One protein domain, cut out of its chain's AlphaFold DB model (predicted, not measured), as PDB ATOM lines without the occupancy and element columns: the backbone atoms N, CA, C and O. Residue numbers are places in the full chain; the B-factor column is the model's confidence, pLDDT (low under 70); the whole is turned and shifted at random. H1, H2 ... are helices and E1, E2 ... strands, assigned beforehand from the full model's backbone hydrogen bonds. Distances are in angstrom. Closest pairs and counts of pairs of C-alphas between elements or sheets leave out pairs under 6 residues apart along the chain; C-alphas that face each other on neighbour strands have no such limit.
ATOM      1  N   LEU A  58     240.472 258.565  96.248       97.75
ATOM      2  CA  LEU A  58     239.573 258.545  97.391       97.75
ATOM      3  C   LEU A  58     239.836 259.797  98.218       97.75
ATOM      4  O   LEU A  58     240.967 260.017  98.642       97.75
ATOM      5  N   TYR A  59     238.824 260.613  98.477       96.81
ATOM      6  CA  TYR A  59     238.980 261.810  99.300       96.81
ATOM      7  C   TYR A  59     238.003 261.830 100.463       96.81
ATOM      8  O   TYR A  59     236.901 261.283 100.383       96.81
ATOM      9  N   ALA A  60     238.449 262.442 101.558       97.00
ATOM     10  CA  ALA A  60     237.701 262.539 102.796       97.00
ATOM     11  C   ALA A  60     237.041 263.912 102.938       97.00
ATOM     12  O   ALA A  60     237.660 264.963 102.740       97.00
ATOM     13  N   LEU A  61     235.773 263.876 103.325       94.88
ATOM     14  CA  LEU A  61     234.955 265.003 103.728       94.88
ATOM     15  C   LEU A  61     234.661 264.900 105.227       94.88
ATOM     16  O   LEU A  61     234.814 263.841 105.845       94.88
ATOM     17  N   ASP A  62     234.189 266.005 105.800       90.44
ATOM     18  CA  ASP A  62     233.555 265.962 107.116       90.44
ATOM     19  C   ASP A  62     232.350 265.000 107.118       90.44
ATOM     20  O   ASP A  62     231.767 264.711 106.071       90.44
ATOM     21  N   ALA A  63     231.963 264.523 108.302       85.06
ATOM     22  CA  ALA A  63     230.874 263.563 108.493       85.06
ATOM     23  C   ALA A  63     229.561 263.922 107.778       85.06
ATOM     24  O   ALA A  63     228.809 263.031 107.391       85.06
ATOM     25  N   SER A  64     229.262 265.217 107.642       81.81
ATOM     26  CA  SER A  64     228.018 265.695 107.037       81.81
ATOM     27  C   SER A  64     228.107 265.864 105.520       81.81
ATOM     28  O   SER A  64     227.090 266.117 104.882       81.81
ATOM     29  N   GLY A  65     229.312 265.789 104.943       83.06
ATOM     30  CA  GLY A  65     229.576 266.150 103.549       83.06
ATOM     31  C   GLY A  65     229.310 267.630 103.238       83.06
ATOM     32  O   GLY A  65     229.438 268.048 102.087       83.06
ATOM     33  N   ARG A  66     228.960 268.441 104.248       88.25
ATOM     34  CA  ARG A  66     228.471 269.815 104.088       88.25
ATOM     35  C   ARG A  66     229.501 270.709 103.418       88.25
ATOM     36  O   ARG A  66     229.108 271.599 102.668       88.25
ATOM     37  N   THR A  67     230.793 270.472 103.652       91.94
ATOM     38  CA  THR A  67     231.857 271.248 103.002       91.94
ATOM     39  C   THR A  67     231.706 271.251 101.474       91.94
ATOM     40  O   THR A  67     231.826 272.314 100.877       91.94
ATOM     41  N   ALA A  68     231.337 270.129 100.840       91.81
ATOM     42  CA  ALA A  68     231.150 270.081  99.385       91.81
ATOM     43  C   ALA A  68     230.026 271.003  98.899       91.81
ATOM     44  O   ALA A  68     230.215 271.740  97.931       91.81
ATOM     45  N   SER A  69     228.898 271.025  99.612       92.81
ATOM     46  CA  SER A  69     227.783 271.928  99.317       92.81
ATOM     47  C   SER A  69     228.118 273.395  99.603       92.81
ATOM     48  O   SER A  69     227.639 274.285  98.905       92.81
ATOM     49  N   LEU A  70     228.951 273.678 100.611       95.06
ATOM     50  CA  LEU A  70     229.434 275.039 100.882       95.06
ATOM     51  C   LEU A  70     230.361 275.547  99.769       95.06
ATOM     52  O   LEU A  70     230.271 276.713  99.400       95.06
ATOM     53  N   VAL A  71     231.211 274.683  99.207       95.94
ATOM     54  CA  VAL A  71     232.067 275.023  98.057       95.94
ATOM     55  C   VAL A  71     231.228 275.292  96.807       95.94
ATOM     56  O   VAL A  71     231.447 276.297  96.131       95.94
ATOM     57  N   GLU A  72     230.232 274.448  96.536       96.00
ATOM     58  CA  GLU A  72     229.305 274.615  95.407       96.00
ATOM     59  C   GLU A  72     228.467 275.899  95.532       96.00
ATOM     60  O   GLU A  72     228.296 276.628  94.562       96.00
ATOM     61  N   SER A  73     228.006 276.231  96.740       96.19
ATOM     62  CA  SER A  73     227.249 277.466  97.007       96.19
ATOM     63  C   SER A  73     228.118 278.712  97.200       96.19
ATOM     64  O   SER A  73     227.582 279.779  97.493       96.19
ATOM     65  N   MET A  74     229.441 278.598  97.020       95.94
ATOM     66  CA  MET A  74     230.402 279.696  97.184       95.94
ATOM     67  C   MET A  74     230.305 280.385  98.556       95.94
ATOM     68  O   MET A  74     230.390 281.608  98.653       95.94
ATOM     69  N   SER A  75     230.101 279.605  99.617       94.38
ATOM     70  CA  SER A  75     229.929 280.141 100.967       94.38
ATOM     71  C   SER A  75     231.187 280.847 101.485       94.38
ATOM     72  O   SER A  75     232.310 280.384 101.276       94.38
ATOM     73  N   GLU A  76     230.985 281.930 102.237       91.38
ATOM     74  CA  GLU A  76     232.042 282.642 102.967       91.38
ATOM     75  C   GLU A  76     232.519 281.873 104.215       91.38
ATOM     76  O   GLU A  76     233.602 282.140 104.725       91.38
ATOM     77  N   ASP A  77     231.764 280.865 104.671       91.62
ATOM     78  CA  ASP A  77     232.074 280.054 105.862       91.62
ATOM     79  C   ASP A  77     233.129 278.953 105.607       91.62
ATOM     80  O   ASP A  77     233.299 278.029 106.409       91.62
ATOM     81  N   LEU A  78     233.810 278.981 104.459       94.94
ATOM     82  CA  LEU A  78     234.810 277.976 104.107       94.94
ATOM     83  C   LEU A  78     236.133 278.237 104.847       94.94
ATOM     84  O   LEU A  78     236.641 279.357 104.812       94.94
ATOM     85  N   PRO A  79     236.745 277.214 105.473       93.75
ATOM     86  CA  PRO A  79     238.011 277.390 106.175       93.75
ATOM     87  C   PRO A  79     239.150 277.744 105.214       93.75
ATOM     88  O   PRO A  79     239.227 277.218 104.097       93.75
ATOM     89  N   GLU A  80     240.079 278.577 105.687       95.81
ATOM     90  CA  GLU A  80     241.343 278.838 104.997       95.81
ATOM     91  C   GLU A  80     242.169 277.556 104.823       95.81
ATOM     92  O   GLU A  80     242.044 276.588 105.577       95.81
ATOM     93  N   LYS A  81     243.030 277.543 103.801       96.81
ATOM     94  CA  LYS A  81     243.860 276.382 103.487       96.81
ATOM     95  C   LYS A  81     244.952 276.137 104.533       96.81
ATOM     96  O   LYS A  81     245.948 276.854 104.583       96.81
ATOM     97  N   GLU A  82     244.833 275.036 105.262       96.38
ATOM     98  CA  GLU A  82     245.751 274.596 106.313       96.38
ATOM     99  C   GLU A  82     246.444 273.260 105.968       96.38
ATOM    100  O   GLU A  82     245.936 272.472 105.161       96.38
ATOM    101  N   PRO A  83     247.643 272.990 106.520       97.12
ATOM    102  CA  PRO A  83     248.252 271.665 106.479       97.12
ATOM    103  C   PRO A  83     247.597 270.702 107.478       97.12
ATOM    104  O   PRO A  83     247.409 271.039 108.640       97.12
ATOM    105  N   LEU A  84     247.369 269.465 107.047       96.88
ATOM    106  CA  LEU A  84     246.981 268.333 107.882       96.88
ATOM    107  C   LEU A  84     248.054 267.251 107.785       96.88
ATOM    108  O   LEU A  84     248.495 266.919 106.687       96.88
ATOM    109  N   MET A  85     248.458 266.688 108.920       97.69
ATOM    110  CA  MET A  85     249.370 265.544 108.954       97.69
ATOM    111  C   MET A  85     248.570 264.251 108.773       97.69
ATOM    112  O   MET A  85     247.700 263.949 109.591       97.69
ATOM    113  N   MET A  86     248.857 263.484 107.725       98.12
ATOM    114  CA  MET A  86     248.163 262.232 107.413       98.12
ATOM    115  C   MET A  86     249.136 261.164 106.920       98.12
ATOM    116  O   MET A  86     250.241 261.460 106.473       98.12
ATOM    117  N   PHE A  87     248.738 259.898 107.019       97.81
ATOM    118  CA  PHE A  87     249.556 258.791 106.534       97.81
ATOM    119  C   PHE A  87     249.641 258.799 105.004       97.81
ATOM    120  O   PHE A  87     248.629 258.913 104.321       97.81
ATOM    121  N   HIS A  88     250.838 258.650 104.453       96.12
ATOM    122  CA  HIS A  88     251.094 258.602 103.023       96.12
ATOM    123  C   HIS A  88     251.322 257.156 102.578       96.12
ATOM    124  O   HIS A  88     252.411 256.604 102.728       96.12
ATOM    125  N   VAL A  89     250.307 256.561 101.943       92.56
ATOM    126  CA  VAL A  89     250.305 255.144 101.530       92.56
ATOM    127  C   VAL A  89     251.515 254.767 100.664       92.56
ATOM    128  O   VAL A  89     252.078 253.699 100.837       92.56
ATOM    129  N   GLY A  90     251.972 255.647  99.767       88.50
ATOM    130  CA  GLY A  90     253.114 255.352  98.889       88.50
ATOM    131  C   GLY A  90     254.498 255.363  99.554       88.50
ATOM    132  O   GLY A  90     255.392 254.673  99.076       88.50
ATOM    133  N   SER A  91     254.692 256.129 100.635       89.81
ATOM    134  CA  SER A  91     255.981 256.269 101.332       89.81
ATOM    135  C   SER A  91     255.986 255.570 102.689       89.81
ATOM    136  O   SER A  91     257.042 255.436 103.296       89.81
ATOM    137  N   HIS A  92     254.818 255.121 103.159       93.81
ATOM    138  CA  HIS A  92     254.611 254.488 104.458       93.81
ATOM    139  C   HIS A  92     255.052 255.380 105.637       93.81
ATOM    140  O   HIS A  92     255.511 254.896 106.671       93.81
ATOM    141  N   THR A  93     254.897 256.700 105.495       95.25
ATOM    142  CA  THR A  93     255.238 257.707 106.515       95.25
ATOM    143  C   THR A  93     254.092 258.691 106.721       95.25
ATOM    144  O   THR A  93     253.184 258.774 105.901       95.25
ATOM    145  N   LEU A  94     254.118 259.461 107.809       96.81
ATOM    146  CA  LEU A  94     253.268 260.648 107.920       96.81
ATOM    147  C   LEU A  94     253.816 261.763 107.021       96.81
ATOM    148  O   LEU A  94     255.031 261.946 106.946       96.81
ATOM    149  N   ASP A  95     252.921 262.492 106.361       96.31
ATOM    150  CA  ASP A  95     253.244 263.650 105.531       96.31
ATOM    151  C   ASP A  95     252.102 264.681 105.565       96.31
ATOM    152  O   ASP A  95     251.005 264.420 106.072       96.31
ATOM    153  N   TYR A  96     252.357 265.875 105.041       95.44
ATOM    154  CA  TYR A  96     251.389 266.956 104.999       95.44
ATOM    155  C   TYR A  96     250.543 266.927 103.729       95.44
ATOM    156  O   TYR A  96     251.032 267.068 102.612       95.44
ATOM    157  N   VAL A  97     249.231 266.899 103.924       96.75
ATOM    158  CA  VAL A  97     248.224 267.215 102.910       96.75
ATOM    159  C   VAL A  97     247.577 268.554 103.237       96.75
ATOM    160  O   VAL A  97     247.743 269.076 104.336       96.75
ATOM    161  N   LYS A  98     246.867 269.171 102.294       96.44
ATOM    162  CA  LYS A  98     246.154 270.426 102.563       96.44
ATOM    163  C   LYS A  98     244.658 270.208 102.752       96.44
ATOM    164  O   LYS A  98     244.084 269.308 102.151       96.44
ATOM    165  N   ARG A  99     244.007 271.073 103.519       96.56
ATOM    166  CA  ARG A  99     242.548 271.190 103.553       96.56
ATOM    167  C   ARG A  99     242.158 272.654 103.578       96.56
ATOM    168  O   ARG A  99     242.830 273.413 104.250       96.56
ATOM    169  N   GLY A 100     241.101 273.042 102.874       96.88
ATOM    170  CA  GLY A 100     240.593 274.417 102.906       96.88
ATOM    171  C   GLY A 100     240.728 275.157 101.580       96.88
ATOM    172  O   GLY A 100     241.257 274.625 100.595       96.88
ATOM    173  N   LEU A 101     240.219 276.384 101.565       97.56
ATOM    174  CA  LEU A 101     240.117 277.245 100.395       97.56
ATOM    175  C   LEU A 101     241.386 278.080 100.196       97.56
ATOM    176  O   LEU A 101     241.883 278.724 101.120       97.56
ATOM    177  N   LYS A 102     241.894 278.099  98.963       97.00
ATOM    178  CA  LYS A 102     242.910 279.055  98.510       97.00
ATOM    179  C   LYS A 102     242.725 279.329  97.023       97.00
ATOM    180  O   LYS A 102     242.529 278.387  96.260       97.00
ATOM    181  N   ASP A 103     242.804 280.597  96.624       95.69
ATOM    182  CA  ASP A 103     242.751 281.029  95.220       95.69
ATOM    183  C   ASP A 103     241.543 280.446  94.451       95.69
ATOM    184  O   ASP A 103     241.662 279.983  93.321       95.69
ATOM    185  N   GLY A 104     240.369 280.412  95.098       96.06
ATOM    186  CA  GLY A 104     239.127 279.896  94.506       96.06
ATOM    187  C   GLY A 104     239.023 278.368  94.413       96.06
ATOM    188  O   GLY A 104     238.069 277.864  93.820       96.06
ATOM    189  N   VAL A 105     239.965 277.620  94.997       97.19
ATOM    190  CA  VAL A 105     239.974 276.150  94.995       97.19
ATOM    191  C   VAL A 105     239.997 275.610  96.419       97.19
ATOM    192  O   VAL A 105     240.938 275.846  97.183       97.19
ATOM    193  N   PHE A 106     238.976 274.836  96.768       97.44
ATOM    194  CA  PHE A 106     238.954 274.061  97.997       97.44
ATOM    195  C   PHE A 106     239.718 272.752  97.805       97.44
ATOM    196  O   PHE A 106     239.522 272.036  96.826       97.44
ATOM    197  N   SER A 107     240.621 272.439  98.731       97.56
ATOM    198  CA  SER A 107     241.376 271.183  98.724       97.56
ATOM    199  C   SER A 107     240.814 270.224  99.770       97.56
ATOM    200  O   SER A 107     240.709 270.592 100.937       97.56
ATOM    201  N   TYR A 108     240.498 268.996  99.368       97.06
ATOM    202  CA  TYR A 108     240.136 267.902 100.272       97.06
ATOM    203  C   TYR A 108     241.321 266.957 100.449       97.06
ATOM    204  O   TYR A 108     241.999 266.672  99.454       97.06
ATOM    205  N   PRO A 109     241.591 266.456 101.665       97.50
ATOM    206  CA  PRO A 109     242.599 265.425 101.857       97.50
ATOM    207  C   PRO A 109     242.186 264.146 101.129       97.50
ATOM    208  O   PRO A 109     241.036 263.712 101.212       97.50
ATOM    209  N   ALA A 110     243.124 263.551 100.404       97.31
ATOM    210  CA  ALA A 110     242.850 262.421  99.537       97.31
ATOM    211  C   ALA A 110     244.002 261.416  99.510       97.31
ATOM    212  O   ALA A 110     245.132 261.727  99.890       97.31
ATOM    213  N   CYS A 111     243.722 260.213  99.027       96.12
ATOM    214  CA  CYS A 111     244.730 259.235  98.662       96.12
ATOM    215  C   CYS A 111     244.436 258.578  97.317       96.12
ATOM    216  O   CYS A 111     243.302 258.521  96.837       96.12
ATOM    217  N   ASP A 112     245.497 258.065  96.717       93.69
ATOM    218  CA  ASP A 112     245.476 257.177  95.566       93.69
ATOM    219  C   ASP A 112     246.511 256.057  95.766       93.69
ATOM    220  O   ASP A 112     247.124 255.933  96.829       93.69
ATOM    221  N   LEU A 113     246.713 255.213  94.752       90.75
ATOM    222  CA  LEU A 113     247.680 254.107  94.823       90.75
ATOM    223  C   LEU A 113     249.146 254.572  94.848       90.75
ATOM    224  O   LEU A 113     250.030 253.784  95.196       90.75
ATOM    225  N   GLY A 114     249.404 255.823  94.461       83.88
ATOM    226  CA  GLY A 114     250.694 256.501  94.541       83.88
ATOM    227  C   GLY A 114     250.936 257.182  95.890       83.88
ATOM    228  O   GLY A 114     252.092 257.330  96.278       83.88
ATOM    229  N   GLY A 115     249.886 257.532  96.641       91.50
ATOM    230  CA  GLY A 115     250.001 257.963  98.031       91.50
ATOM    231  C   GLY A 115     249.056 259.077  98.460       91.50
ATOM    232  O   GLY A 115     247.854 258.997  98.222       91.50
ATOM    233  N   LEU A 116     249.588 260.070  99.181       95.00
ATOM    234  CA  LEU A 116     248.818 261.176  99.755       95.00
ATOM    235  C   LEU A 116     248.668 262.306  98.731       95.00
ATOM    236  O   LEU A 116     249.635 262.719  98.095       95.00
ATOM    237  N   SER A 117     247.453 262.819  98.563       94.88
ATOM    238  CA  SER A 117     247.168 263.864  97.582       94.88
ATOM    239  C   SER A 117     246.003 264.747  98.016       94.88
ATOM    240  O   SER A 117     245.462 264.616  99.112       94.88
ATOM    241  N   ASN A 118     245.599 265.657  97.137       96.06
ATOM    242  CA  ASN A 118     244.430 266.493  97.312       96.06
ATOM    243  C   ASN A 118     243.441 266.300  96.166       96.06
ATOM    244  O   ASN A 118     243.842 266.316  95.004       96.06
ATOM    245  N   TYR A 119     242.150 266.210  96.490       95.81
ATOM    246  CA  TYR A 119     241.094 266.461  95.510       95.81
ATOM    247  C   TYR A 119     240.793 267.969  95.479       95.81
ATOM    248  O   TYR A 119     240.480 268.537  96.531       95.81
ATOM    249  N   PRO A 120     240.931 268.642  94.323       95.81
ATOM    250  CA  PRO A 120     240.550 270.039  94.171       95.81
ATOM    251  C   PRO A 120     239.085 270.173  93.730       95.81
ATOM    252  O   PRO A 120     238.675 269.561  92.749       95.81
ATOM    253  N   GLN A 121     238.327 271.044  94.392       96.25
ATOM    254  CA  GLN A 121     237.008 271.496  93.939       96.25
ATOM    255  C   GLN A 121     237.042 273.015  93.794       96.25
ATOM    256  O   GLN A 121     237.418 273.717  94.737       96.25
ATOM    257  N   LYS A 122     236.679 273.544  92.625       96.88
ATOM    258  CA  LYS A 122     236.580 274.997  92.461       96.88
ATOM    259  C   LYS A 122     235.310 275.514  93.126       96.88
ATOM    260  O   LYS A 122     234.288 274.833  93.135       96.88
ATOM    261  N   LEU A 123     235.374 276.730  93.659       96.94
ATOM    262  CA  LEU A 123     234.185 277.425  94.147       96.94
ATOM    263  C   LEU A 123     233.137 277.533  93.035       96.94
ATOM    264  O   LEU A 123     233.468 277.892  91.907       96.94
ATOM    265  N   GLY A 124     231.881 277.245  93.370       97.00
ATOM    266  CA  GLY A 124     230.772 277.291  92.416       97.00
ATOM    267  C   GLY A 124     230.632 276.045  91.538       97.00
ATOM    268  O   GLY A 124     229.651 275.936  90.808       97.00
ATOM    269  N   GLU A 125     231.576 275.100  91.595       95.81
ATOM    270  CA  GLU A 125     231.479 273.822  90.888       95.81
ATOM    271  C   GLU A 125     230.984 272.729  91.848       95.81
ATOM    272  O   GLU A 125     231.451 272.612  92.988       95.81
ATOM    273  N   ALA A 126     230.045 271.902  91.384       92.75
ATOM    274  CA  ALA A 126     229.637 270.701  92.101       92.75
ATOM    275  C   ALA A 126     230.797 269.696  92.150       92.75
ATOM    276  O   ALA A 126     231.562 269.558  91.193       92.75
ATOM    277  N   ALA A 127     230.923 268.973  93.261       89.06
ATOM    278  CA  ALA A 127     231.885 267.885  93.346       89.06
ATOM    279  C   ALA A 127     231.429 266.699  92.483       89.06
ATOM    280  O   ALA A 127     230.267 266.289  92.517       89.06
ATOM    281  N   GLU A 128     232.363 266.132  91.726       88.06
ATOM    282  CA  GLU A 128     232.121 264.956  90.896       88.06
ATOM    283  C   GLU A 128     232.443 263.684  91.667       88.06
ATOM    284  O   GLU A 128     233.484 263.573  92.318       88.06
ATOM    285  N   TYR A 129     231.566 262.694  91.543       92.38
ATOM    286  CA  TYR A 129     231.680 261.451  92.283       92.38
ATOM    287  C   TYR A 129     231.491 260.246  91.372       92.38
ATOM    288  O   TYR A 129     230.644 260.251  90.480       92.38
ATOM    289  N   VAL A 130     232.233 259.183  91.659       94.62
ATOM    290  CA  VAL A 130     232.012 257.847  91.099       94.62
ATOM    291  C   VAL A 130     231.838 256.846  92.237       94.62
ATOM    292  O   VAL A 130     232.361 257.051  93.330       94.62
ATOM    293  N   GLY A 131     231.105 255.763  91.986       94.31
ATOM    294  CA  GLY A 131     230.812 254.764  93.014       94.31
ATOM    295  C   GLY A 131     229.894 255.268  94.133       94.31
ATOM    296  O   GLY A 131     229.304 256.348  94.053       94.31
ATOM    297  N   GLU A 132     229.772 254.450  95.173       95.12
ATOM    298  CA  GLU A 132     228.879 254.710  96.304       95.12
ATOM    299  C   GLU A 132     229.602 255.485  97.412       95.12
ATOM    300  O   GLU A 132     230.780 255.218  97.678       95.12
ATOM    301  N   PRO A 133     228.919 256.411  98.110       94.81
ATOM    302  CA  PRO A 133     229.480 257.078  99.277       94.81
ATOM    303  C   PRO A 133     229.768 256.080 100.404       94.81
ATOM    304  O   PRO A 133     229.025 255.123 100.616       94.81
ATOM    305  N   LEU A 134     230.838 256.328 101.160       95.25
ATOM    306  CA  LEU A 134     231.254 255.466 102.267       95.25
ATOM    307  C   LEU A 134     231.364 256.296 103.542       95.25
ATOM    308  O   LEU A 134     232.135 257.250 103.605       95.25
ATOM    309  N   GLU A 135     230.605 255.936 104.569       95.44
ATOM    310  CA  GLU A 135     230.704 256.565 105.885       95.44
ATOM    311  C   GLU A 135     231.605 255.743 106.798       95.44
ATOM    312  O   GLU A 135     231.407 254.537 106.953       95.44
ATOM    313  N   VAL A 136     232.567 256.401 107.443       96.31
ATOM    314  CA  VAL A 136     233.461 255.772 108.418       96.31
ATOM    315  C   VAL A 136     233.306 256.491 109.748       96.31
ATOM    316  O   VAL A 136     233.652 257.666 109.889       96.31
ATOM    317  N   LYS A 137     232.767 255.779 110.741       94.31
ATOM    318  CA  LYS A 137     232.604 256.325 112.094       94.31
ATOM    319  C   LYS A 137     233.921 256.220 112.856       94.31
ATOM    320  O   LYS A 137     234.616 255.210 112.752       94.31
ATOM    321  N   LYS A 138     234.246 257.208 113.685       92.88
ATOM    322  CA  LYS A 138     235.510 257.282 114.439       92.88
ATOM    323  C   LYS A 138     235.812 256.031 115.276       92.88
ATOM    324  O   LYS A 138     236.970 255.656 115.412       92.88
ATOM    325  N   ASN A 139     234.778 255.392 115.821       92.25
ATOM    326  CA  ASN A 139     234.896 254.213 116.689       92.25
ATOM    327  C   ASN A 139     234.481 252.905 115.983       92.25
ATOM    328  O   ASN A 139     234.125 251.935 116.647       92.25
ATOM    329  N   SER A 140     234.452 252.895 114.648       93.69
ATOM    330  CA  SER A 140     234.084 251.722 113.847       93.69
ATOM    331  C   SER A 140     235.259 250.767 113.621       93.69
ATOM    332  O   SER A 140     236.420 251.081 113.893       93.69
ATOM    333  N   ASN A 141     234.953 249.585 113.085       95.31
ATOM    334  CA  ASN A 141     235.959 248.625 112.660       95.31
ATOM    335  C   ASN A 141     236.613 249.069 111.338       95.31
ATOM    336  O   ASN A 141     236.106 248.786 110.251       95.31
ATOM    337  N   LEU A 142     237.762 249.747 111.418       96.56
ATOM    338  CA  LEU A 142     238.462 250.259 110.231       96.56
ATOM    339  C   LEU A 142     238.905 249.166 109.250       96.56
ATOM    340  O   LEU A 142     239.074 249.463 108.072       96.56
ATOM    341  N   TYR A 143     239.057 247.921 109.708       96.44
ATOM    342  CA  TYR A 143     239.371 246.786 108.841       96.44
ATOM    343  C   TYR A 143     238.221 246.456 107.876       96.44
ATOM    344  O   TYR A 143     238.433 246.212 106.691       96.44
ATOM    345  N   GLU A 144     236.977 246.481 108.359       96.56
ATOM    346  CA  GLU A 144     235.804 246.255 107.505       96.56
ATOM    347  C   GLU A 144     235.629 247.396 106.501       96.56
ATOM    348  O   GLU A 144     235.365 247.154 105.319       96.56
ATOM    349  N   HIS A 145     235.856 248.636 106.947       97.12
ATOM    350  CA  HIS A 145     235.817 249.801 106.071       97.12
ATOM    351  C   HIS A 145     236.901 249.747 104.991       97.12
ATOM    352  O   HIS A 145     236.571 249.899 103.815       97.12
ATOM    353  N   SER A 146     238.166 249.487 105.343       97.38
ATOM    354  CA  SER A 146     239.253 249.406 104.359       97.38
ATOM    355  C   SER A 146     239.002 248.296 103.339       97.38
ATOM    356  O   SER A 146     239.120 248.540 102.139       97.38
ATOM    357  N   ARG A 147     238.533 247.119 103.774       97.19
ATOM    358  CA  ARG A 147     238.138 246.029 102.873       97.19
ATOM    359  C   ARG A 147     237.023 246.441 101.909       97.19
ATOM    360  O   ARG A 147     237.150 246.195 100.708       97.19
ATOM    361  N   SER A 148     235.953 247.071 102.400       96.81
ATOM    362  CA  SER A 148     234.838 247.539 101.561       96.81
ATOM    363  C   SER A 148     235.289 248.598 100.550       96.81
ATOM    364  O   SER A 148     234.921 248.540  99.376       96.81
ATOM    365  N   ILE A 149     236.126 249.546 100.981       97.62
ATOM    366  CA  ILE A 149     236.699 250.572 100.104       97.62
ATOM    367  C   ILE A 149     237.571 249.915  99.029       97.62
ATOM    368  O   ILE A 149     237.416 250.215  97.848       97.62
ATOM    369  N   CYS A 150     238.449 248.976  99.398       97.12
ATOM    370  CA  CYS A 150     239.282 248.243  98.446       97.12
ATOM    371  C   CYS A 150     238.449 247.424  97.449       97.12
ATOM    372  O   CYS A 150     238.819 247.327  96.281       97.12
ATOM    373  N   GLN A 151     237.332 246.825  97.868       96.62
ATOM    374  CA  GLN A 151     236.416 246.135  96.953       96.62
ATOM    375  C   GLN A 151     235.819 247.102  95.928       96.62
ATOM    376  O   GLN A 151     235.894 246.832  94.730       96.62
ATOM    377  N   GLN A 152     235.303 248.249  96.377       97.38
ATOM    378  CA  GLN A 152     234.768 249.260  95.467       97.38
ATOM    379  C   GLN A 152     235.853 249.805  94.526       97.38
ATOM    380  O   GLN A 152     235.619 249.919  93.327       97.38
ATOM    381  N   TRP A 153     237.067 250.045  95.032       96.69
ATOM    382  CA  TRP A 153     238.203 250.498  94.228       96.69
ATOM    383  C   TRP A 153     238.559 249.493  93.125       96.69
ATOM    384  O   TRP A 153     238.743 249.893  91.978       96.69
ATOM    385  N   ARG A 154     238.608 248.186  93.433       95.38
ATOM    386  CA  ARG A 154     238.857 247.129  92.431       95.38
ATOM    387  C   ARG A 154     237.796 247.121  91.333       95.38
ATOM    388  O   ARG A 154     238.153 246.956  90.173       95.38
ATOM    389  N   ILE A 155     236.525 247.314  91.692       94.94
ATOM    390  CA  ILE A 155     235.410 247.365  90.736       94.94
ATOM    391  C   ILE A 155     235.525 248.603  89.843       94.94
ATOM    392  O   ILE A 155     235.460 248.485  88.627       94.94
ATOM    393  N   LEU A 156     235.729 249.781  90.436       94.31
ATOM    394  CA  LEU A 156     235.793 251.045  89.701       94.31
ATOM    395  C   LEU A 156     237.001 251.110  88.760       94.31
ATOM    396  O   LEU A 156     236.871 251.520  87.606       94.31
ATOM    397  N   ALA A 157     238.173 250.723  89.264       91.94
ATOM    398  CA  ALA A 157     239.434 250.850  88.547       91.94
ATOM    399  C   ALA A 157     239.787 249.628  87.695       91.94
ATOM    400  O   ALA A 157     240.683 249.731  86.861       91.94
ATOM    401  N   GLU A 158     239.120 248.489  87.895       91.69
ATOM    402  CA  GLU A 158     239.415 247.229  87.201       91.69
ATOM    403  C   GLU A 158     240.905 246.851  87.340       91.69
ATOM    404  O   GLU A 158     241.588 246.519  86.370       91.69
ATOM    405  N   VAL A 159     241.441 246.978  88.561       88.00
ATOM    406  CA  VAL A 159     242.840 246.663  88.912       88.00
ATOM    407  C   VAL A 159     242.926 245.645  90.031       88.00
ATOM    408  O   VAL A 159     242.076 245.586  90.919       88.00
ATOM    409  N   ASN A 160     244.065 244.959  90.078       88.62
ATOM    410  CA  ASN A 160     244.560 244.397  91.324       88.62
ATOM    411  C   ASN A 160     245.242 245.498  92.141       88.62
ATOM    412  O   ASN A 160     246.164 246.164  91.666       88.62
ATOM    413  N   LEU A 161     244.779 245.680  93.374       91.44
ATOM    414  CA  LEU A 161     245.410 246.585  94.332       91.44
ATOM    415  C   LEU A 161     246.704 245.959  94.879       91.44
ATOM    416  O   LEU A 161     246.775 244.730  94.967       91.44
ATOM    417  N   PRO A 162     247.701 246.771  95.278       90.25
ATOM    418  CA  PRO A 162     248.892 246.273  95.964       90.25
ATOM    419  C   PRO A 162     248.533 245.467  97.222       90.25
ATOM    420  O   PRO A 162     247.569 245.798  97.909       90.25
ATOM    421  N   GLU A 163     249.323 244.441  97.548       90.50
ATOM    422  CA  GLU A 163     249.030 243.515  98.658       90.50
ATOM    423  C   GLU A 163     248.889 244.219 100.016       90.50
ATOM    424  O   GLU A 163     248.007 243.877 100.799       90.50
ATOM    425  N   THR A 164     249.703 245.245 100.278       92.25
ATOM    426  CA  THR A 164     249.677 246.006 101.539       92.25
ATOM    427  C   THR A 164     248.596 247.084 101.581       92.25
ATOM    428  O   THR A 164     248.310 247.619 102.650       92.25
ATOM    429  N   PHE A 165     247.954 247.387 100.447       94.44
ATOM    430  CA  PHE A 165     247.132 248.586 100.299       94.44
ATOM    431  C   PHE A 165     245.934 248.624 101.256       94.44
ATOM    432  O   PHE A 165     245.567 249.694 101.721       94.44
ATOM    433  N   GLU A 166     245.339 247.478 101.597       96.44
ATOM    434  CA  GLU A 166     244.230 247.417 102.565       96.44
ATOM    435  C   GLU A 166     244.671 247.852 103.975       96.44
ATOM    436  O   GLU A 166     243.958 248.605 104.645       96.44
ATOM    437  N   ALA A 167     245.864 247.433 104.410       96.44
ATOM    438  CA  ALA A 167     246.436 247.816 105.701       96.44
ATOM    439  C   ALA A 167     246.917 249.277 105.701       96.44
ATOM    440  O   ALA A 167     246.698 250.020 106.662       96.44
ATOM    441  N   ASP A 168     247.518 249.717 104.595       96.81
ATOM    442  CA  ASP A 168     247.934 251.108 104.418       96.81
ATOM    443  C   ASP A 168     246.717 252.048 104.419       96.81
ATOM    444  O   ASP A 168     246.724 253.092 105.075       96.81
ATOM    445  N   LEU A 169     245.626 251.644 103.761       97.62
ATOM    446  CA  LEU A 169     244.361 252.367 103.757       97.62
ATOM    447  C   LEU A 169     243.740 252.424 105.153       97.62
ATOM    448  O   LEU A 169     243.251 253.477 105.550       97.62
ATOM    449  N   GLN A 170     243.787 251.340 105.929       97.31
ATOM    450  CA  GLN A 170     243.329 251.357 107.321       97.31
ATOM    451  C   GLN A 170     244.062 252.432 108.141       97.31
ATOM    452  O   GLN A 170     243.437 253.171 108.908       97.31
ATOM    453  N   THR A 171     245.375 252.563 107.944       97.62
ATOM    454  CA  THR A 171     246.190 253.592 108.607       97.62
ATOM    455  C   THR A 171     245.840 254.993 108.101       97.62
ATOM    456  O   THR A 171     245.665 255.914 108.903       97.62
ATOM    457  N   TRP A 172     245.646 255.153 106.788       98.06
ATOM    458  CA  TRP A 172     245.170 256.403 106.193       98.06
ATOM    459  C   TRP A 172     243.836 256.851 106.802       98.06
ATOM    460  O   TRP A 172     243.735 257.990 107.261       98.06
ATOM    461  N   LEU A 173     242.857 255.946 106.915       98.00
ATOM    462  CA  LEU A 173     241.548 256.213 107.521       98.00
ATOM    463  C   LEU A 173     241.666 256.671 108.974       98.00
ATOM    464  O   LEU A 173     241.043 257.660 109.354       98.00
ATOM    465  N   ALA A 174     242.496 255.995 109.773       97.62
ATOM    466  CA  ALA A 174     242.737 256.388 111.156       97.62
ATOM    467  C   ALA A 174     243.278 257.826 111.239       97.62
ATOM    468  O   ALA A 174     242.796 258.629 112.040       97.62
ATOM    469  N   THR A 175     244.234 258.183 110.374       97.88
ATOM    470  CA  THR A 175     244.765 259.553 110.332       97.88
ATOM    471  C   THR A 175     243.773 260.575 109.781       97.88
ATOM    472  O   THR A 175     243.743 261.692 110.288       97.88
ATOM    473  N   ALA A 176     242.909 260.204 108.830       97.19
ATOM    474  CA  ALA A 176     241.854 261.075 108.312       97.19
ATOM    475  C   ALA A 176     240.832 261.433 109.402       97.19
ATOM    476  O   ALA A 176     240.509 262.601 109.585       97.19
ATOM    477  N   ILE A 177     240.384 260.437 110.172       97.06
ATOM    478  CA  ILE A 177     239.464 260.607 111.307       97.06
ATOM    479  C   ILE A 177     240.060 261.539 112.366       97.06
ATOM    480  O   ILE A 177     239.370 262.413 112.892       97.06
ATOM    481  N   MET A 178     241.349 261.374 112.684       96.00
ATOM    482  CA  MET A 178     242.043 262.259 113.625       96.00
ATOM    483  C   MET A 178     242.170 263.684 113.077       96.00
ATOM    484  O   MET A 178     241.841 264.632 113.784       96.00
ATOM    485  N   ALA A 179     242.609 263.833 111.825       95.19
ATOM    486  CA  ALA A 179     242.848 265.130 111.197       95.19
ATOM    487  C   ALA A 179     241.556 265.930 110.959       95.19
ATOM    488  O   ALA A 179     241.567 267.152 111.066       95.19
ATOM    489  N   LEU A 180     240.442 265.253 110.665       94.12
ATOM    490  CA  LEU A 180     239.126 265.870 110.457       94.12
ATOM    491  C   LEU A 180     238.283 265.952 111.740       94.12
ATOM    492  O   LEU A 180     237.169 266.472 111.713       94.12
ATOM    493  N   GLY A 181     238.812 265.473 112.868       92.88
ATOM    494  CA  GLY A 181     238.211 265.643 114.191       92.88
ATOM    495  C   GLY A 181     237.013 264.738 114.498       92.88
ATOM    496  O   GLY A 181     236.342 264.962 115.506       92.88
ATOM    497  N   GLY A 182     236.732 263.706 113.699       94.31
ATOM    498  CA  GLY A 182     235.550 262.871 113.907       94.31
ATOM    499  C   GLY A 182     235.261 261.877 112.791       94.31
ATOM    500  O   GLY A 182     236.163 261.411 112.099       94.31
ATOM    501  N   ASP A 183     233.982 261.530 112.663       96.06
ATOM    502  CA  ASP A 183     233.481 260.711 111.562       96.06
ATOM    503  C   ASP A 183     233.805 261.371 110.215       96.06
ATOM    504  O   ASP A 183     233.832 262.599 110.094       96.06
ATOM    505  N   VAL A 184     234.021 260.548 109.194       96.88
ATOM    506  CA  VAL A 184     234.354 261.020 107.848       96.88
ATOM    507  C   VAL A 184     233.432 260.386 106.822       96.88
ATOM    508  O   VAL A 184     233.052 259.217 106.937       96.88
ATOM    509  N   GLN A 185     233.091 261.160 105.799       96.38
ATOM    510  CA  GLN A 185     232.498 260.631 104.580       96.38
ATOM    511  C   GLN A 185     233.592 260.539 103.519       96.38
ATOM    512  O   GLN A 185     234.386 261.462 103.357       96.38
ATOM    513  N   LEU A 186     233.643 259.432 102.794       97.50
ATOM    514  CA  LEU A 186     234.598 259.207 101.722       97.50
ATOM    515  C   LEU A 186     233.873 259.137 100.390       97.50
ATOM    516  O   LEU A 186     232.785 258.559 100.282       97.50
ATOM    517  N   ARG A 187     234.504 259.704  99.365       96.75
ATOM    518  CA  ARG A 187     234.018 259.654  97.990       96.75
ATOM    519  C   ARG A 187     235.159 259.338  97.041       96.75
ATOM    520  O   ARG A 187     236.298 259.742  97.275       96.75
ATOM    521  N   PHE A 188     234.840 258.619  95.971       97.44
ATOM    522  CA  PHE A 188     235.758 258.442  94.860       97.44
ATOM    523  C   PHE A 188     235.540 259.521  93.811       97.44
ATOM    524  O   PHE A 188     234.407 259.866  93.481       97.44
ATOM    525  N   TRP A 189     236.644 259.987  93.244       96.00
ATOM    526  CA  TRP A 189     236.678 260.797  92.040       96.00
ATOM    527  C   TRP A 189     237.586 260.131  91.007       96.00
ATOM    528  O   TRP A 189     238.628 259.559  91.345       96.00
ATOM    529  N   ALA A 190     237.182 260.214  89.744       94.88
ATOM    530  CA  ALA A 190     237.976 259.786  88.607       94.88
ATOM    531  C   ALA A 190     238.224 261.010  87.714       94.88
ATOM    532  O   ALA A 190     237.273 261.481  87.087       94.88
TER     533      ALA A 190
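What this domain is: This is residues 58 to 190 of the 262 residues of the protein "Hypothetical protein" of Symbiodinium natans (UniProt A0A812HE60). A strongly twisted antiparallel sheet of seven strands curls round one helix, H3. A second helix, H2, packs along E6 and E7 towards one end of the long axis, and the short helix H1 covers part of E4 towards the other end. The printed part has 133 residues with three named helices and seven named strands, which follow one another along the chain as E1, H1, E2, E3, E4, E5, E6, H2, H3 and E7, and its class is mixed, helices and strands. The sheet is branched: E4 has three antiparallel neighbours, namely E1, E3 and E5. The whole is compact, with a radius of gyration of the C-alphas of 14.1 A, and elongated, spanning 42 by 27 by 27 A.

Where its parts are: Begin with the sheet: find C-alpha 58 at (239.573, 258.545, 97.391), where E1, residues 58 to 62, starts. Go on to E2, residues 82 to 88, 17.2 A; E3, residues 93 to 102, the longest strand, 25.9 A; E4, residues 105 to 111, 17.9 A; and E5, residues 116 to 122, 19.8 A. E6 is residues 130 to 136, 17.5 A, and E7, residues 184 to 189, 16.0 A, ends at C-alpha 189, (236.678, 260.797, 92.040). H1 is residues 66 to 72, 10.0 A; H2, residues 142 to 157, runs 21.7 A from C-alpha 142 at (238.462, 250.259, 110.231); H3, residues 165 to 179, runs 20.3 A.

How they stand to each other: Look first at E2, E3, E4 and E5, a meander, each strand the antiparallel neighbour of the one before: N 84 and O 97 are 2.8 A apart, N 102 and O 105 3.0 A, N 108 and O 119 2.9 A, each within hydrogen-bond range. The pairing of E3 is staggered, with E2 over residues 93 to 99 and with E4 over 100 to 102. E1 is antiparallel to E4, with N 60 and O 109 at 2.9 A, and on its other side to E7, with N 61 and O 185 at 2.8 A. E1 lies on one side of E7, and on the other side of E7 find the edge strand E6, antiparallel to E7, with N 186 and O 134 at 2.8 A. The sheet curls round H3; the closest C-alphas of H3 and E2 are those of Trp 172 and Phe 87, 5.0 A apart. H2 is on the sheet at a height of 9.6 A, over E6 and E7, and runs along the strands, at 4 degrees to E6 on the local plane; its closest C-alphas to E6 are those of His 145 and Val 136, 6.8 A apart. H2 and H3 touch at a steep tilt of 64 degrees, opposite ways, closest at the C-alphas of Ser 146 and Gln 170, 5.4 A apart. H1 is on the same face as H3, over E4 at a height of 7.2 A, slantwise to the strands at 34 degrees to E4 on the local plane; it is apart from H2 and H3. In H1, H2 and H3 every O i to N i+4 pair is within hydrogen-bond range.

The domain as a whole: The two C-alphas farthest apart are those of Glu 76 and Glu 163, 42.9 A. The printed part has no cut and no long link, and no printed residue is under 70 in pLDDT.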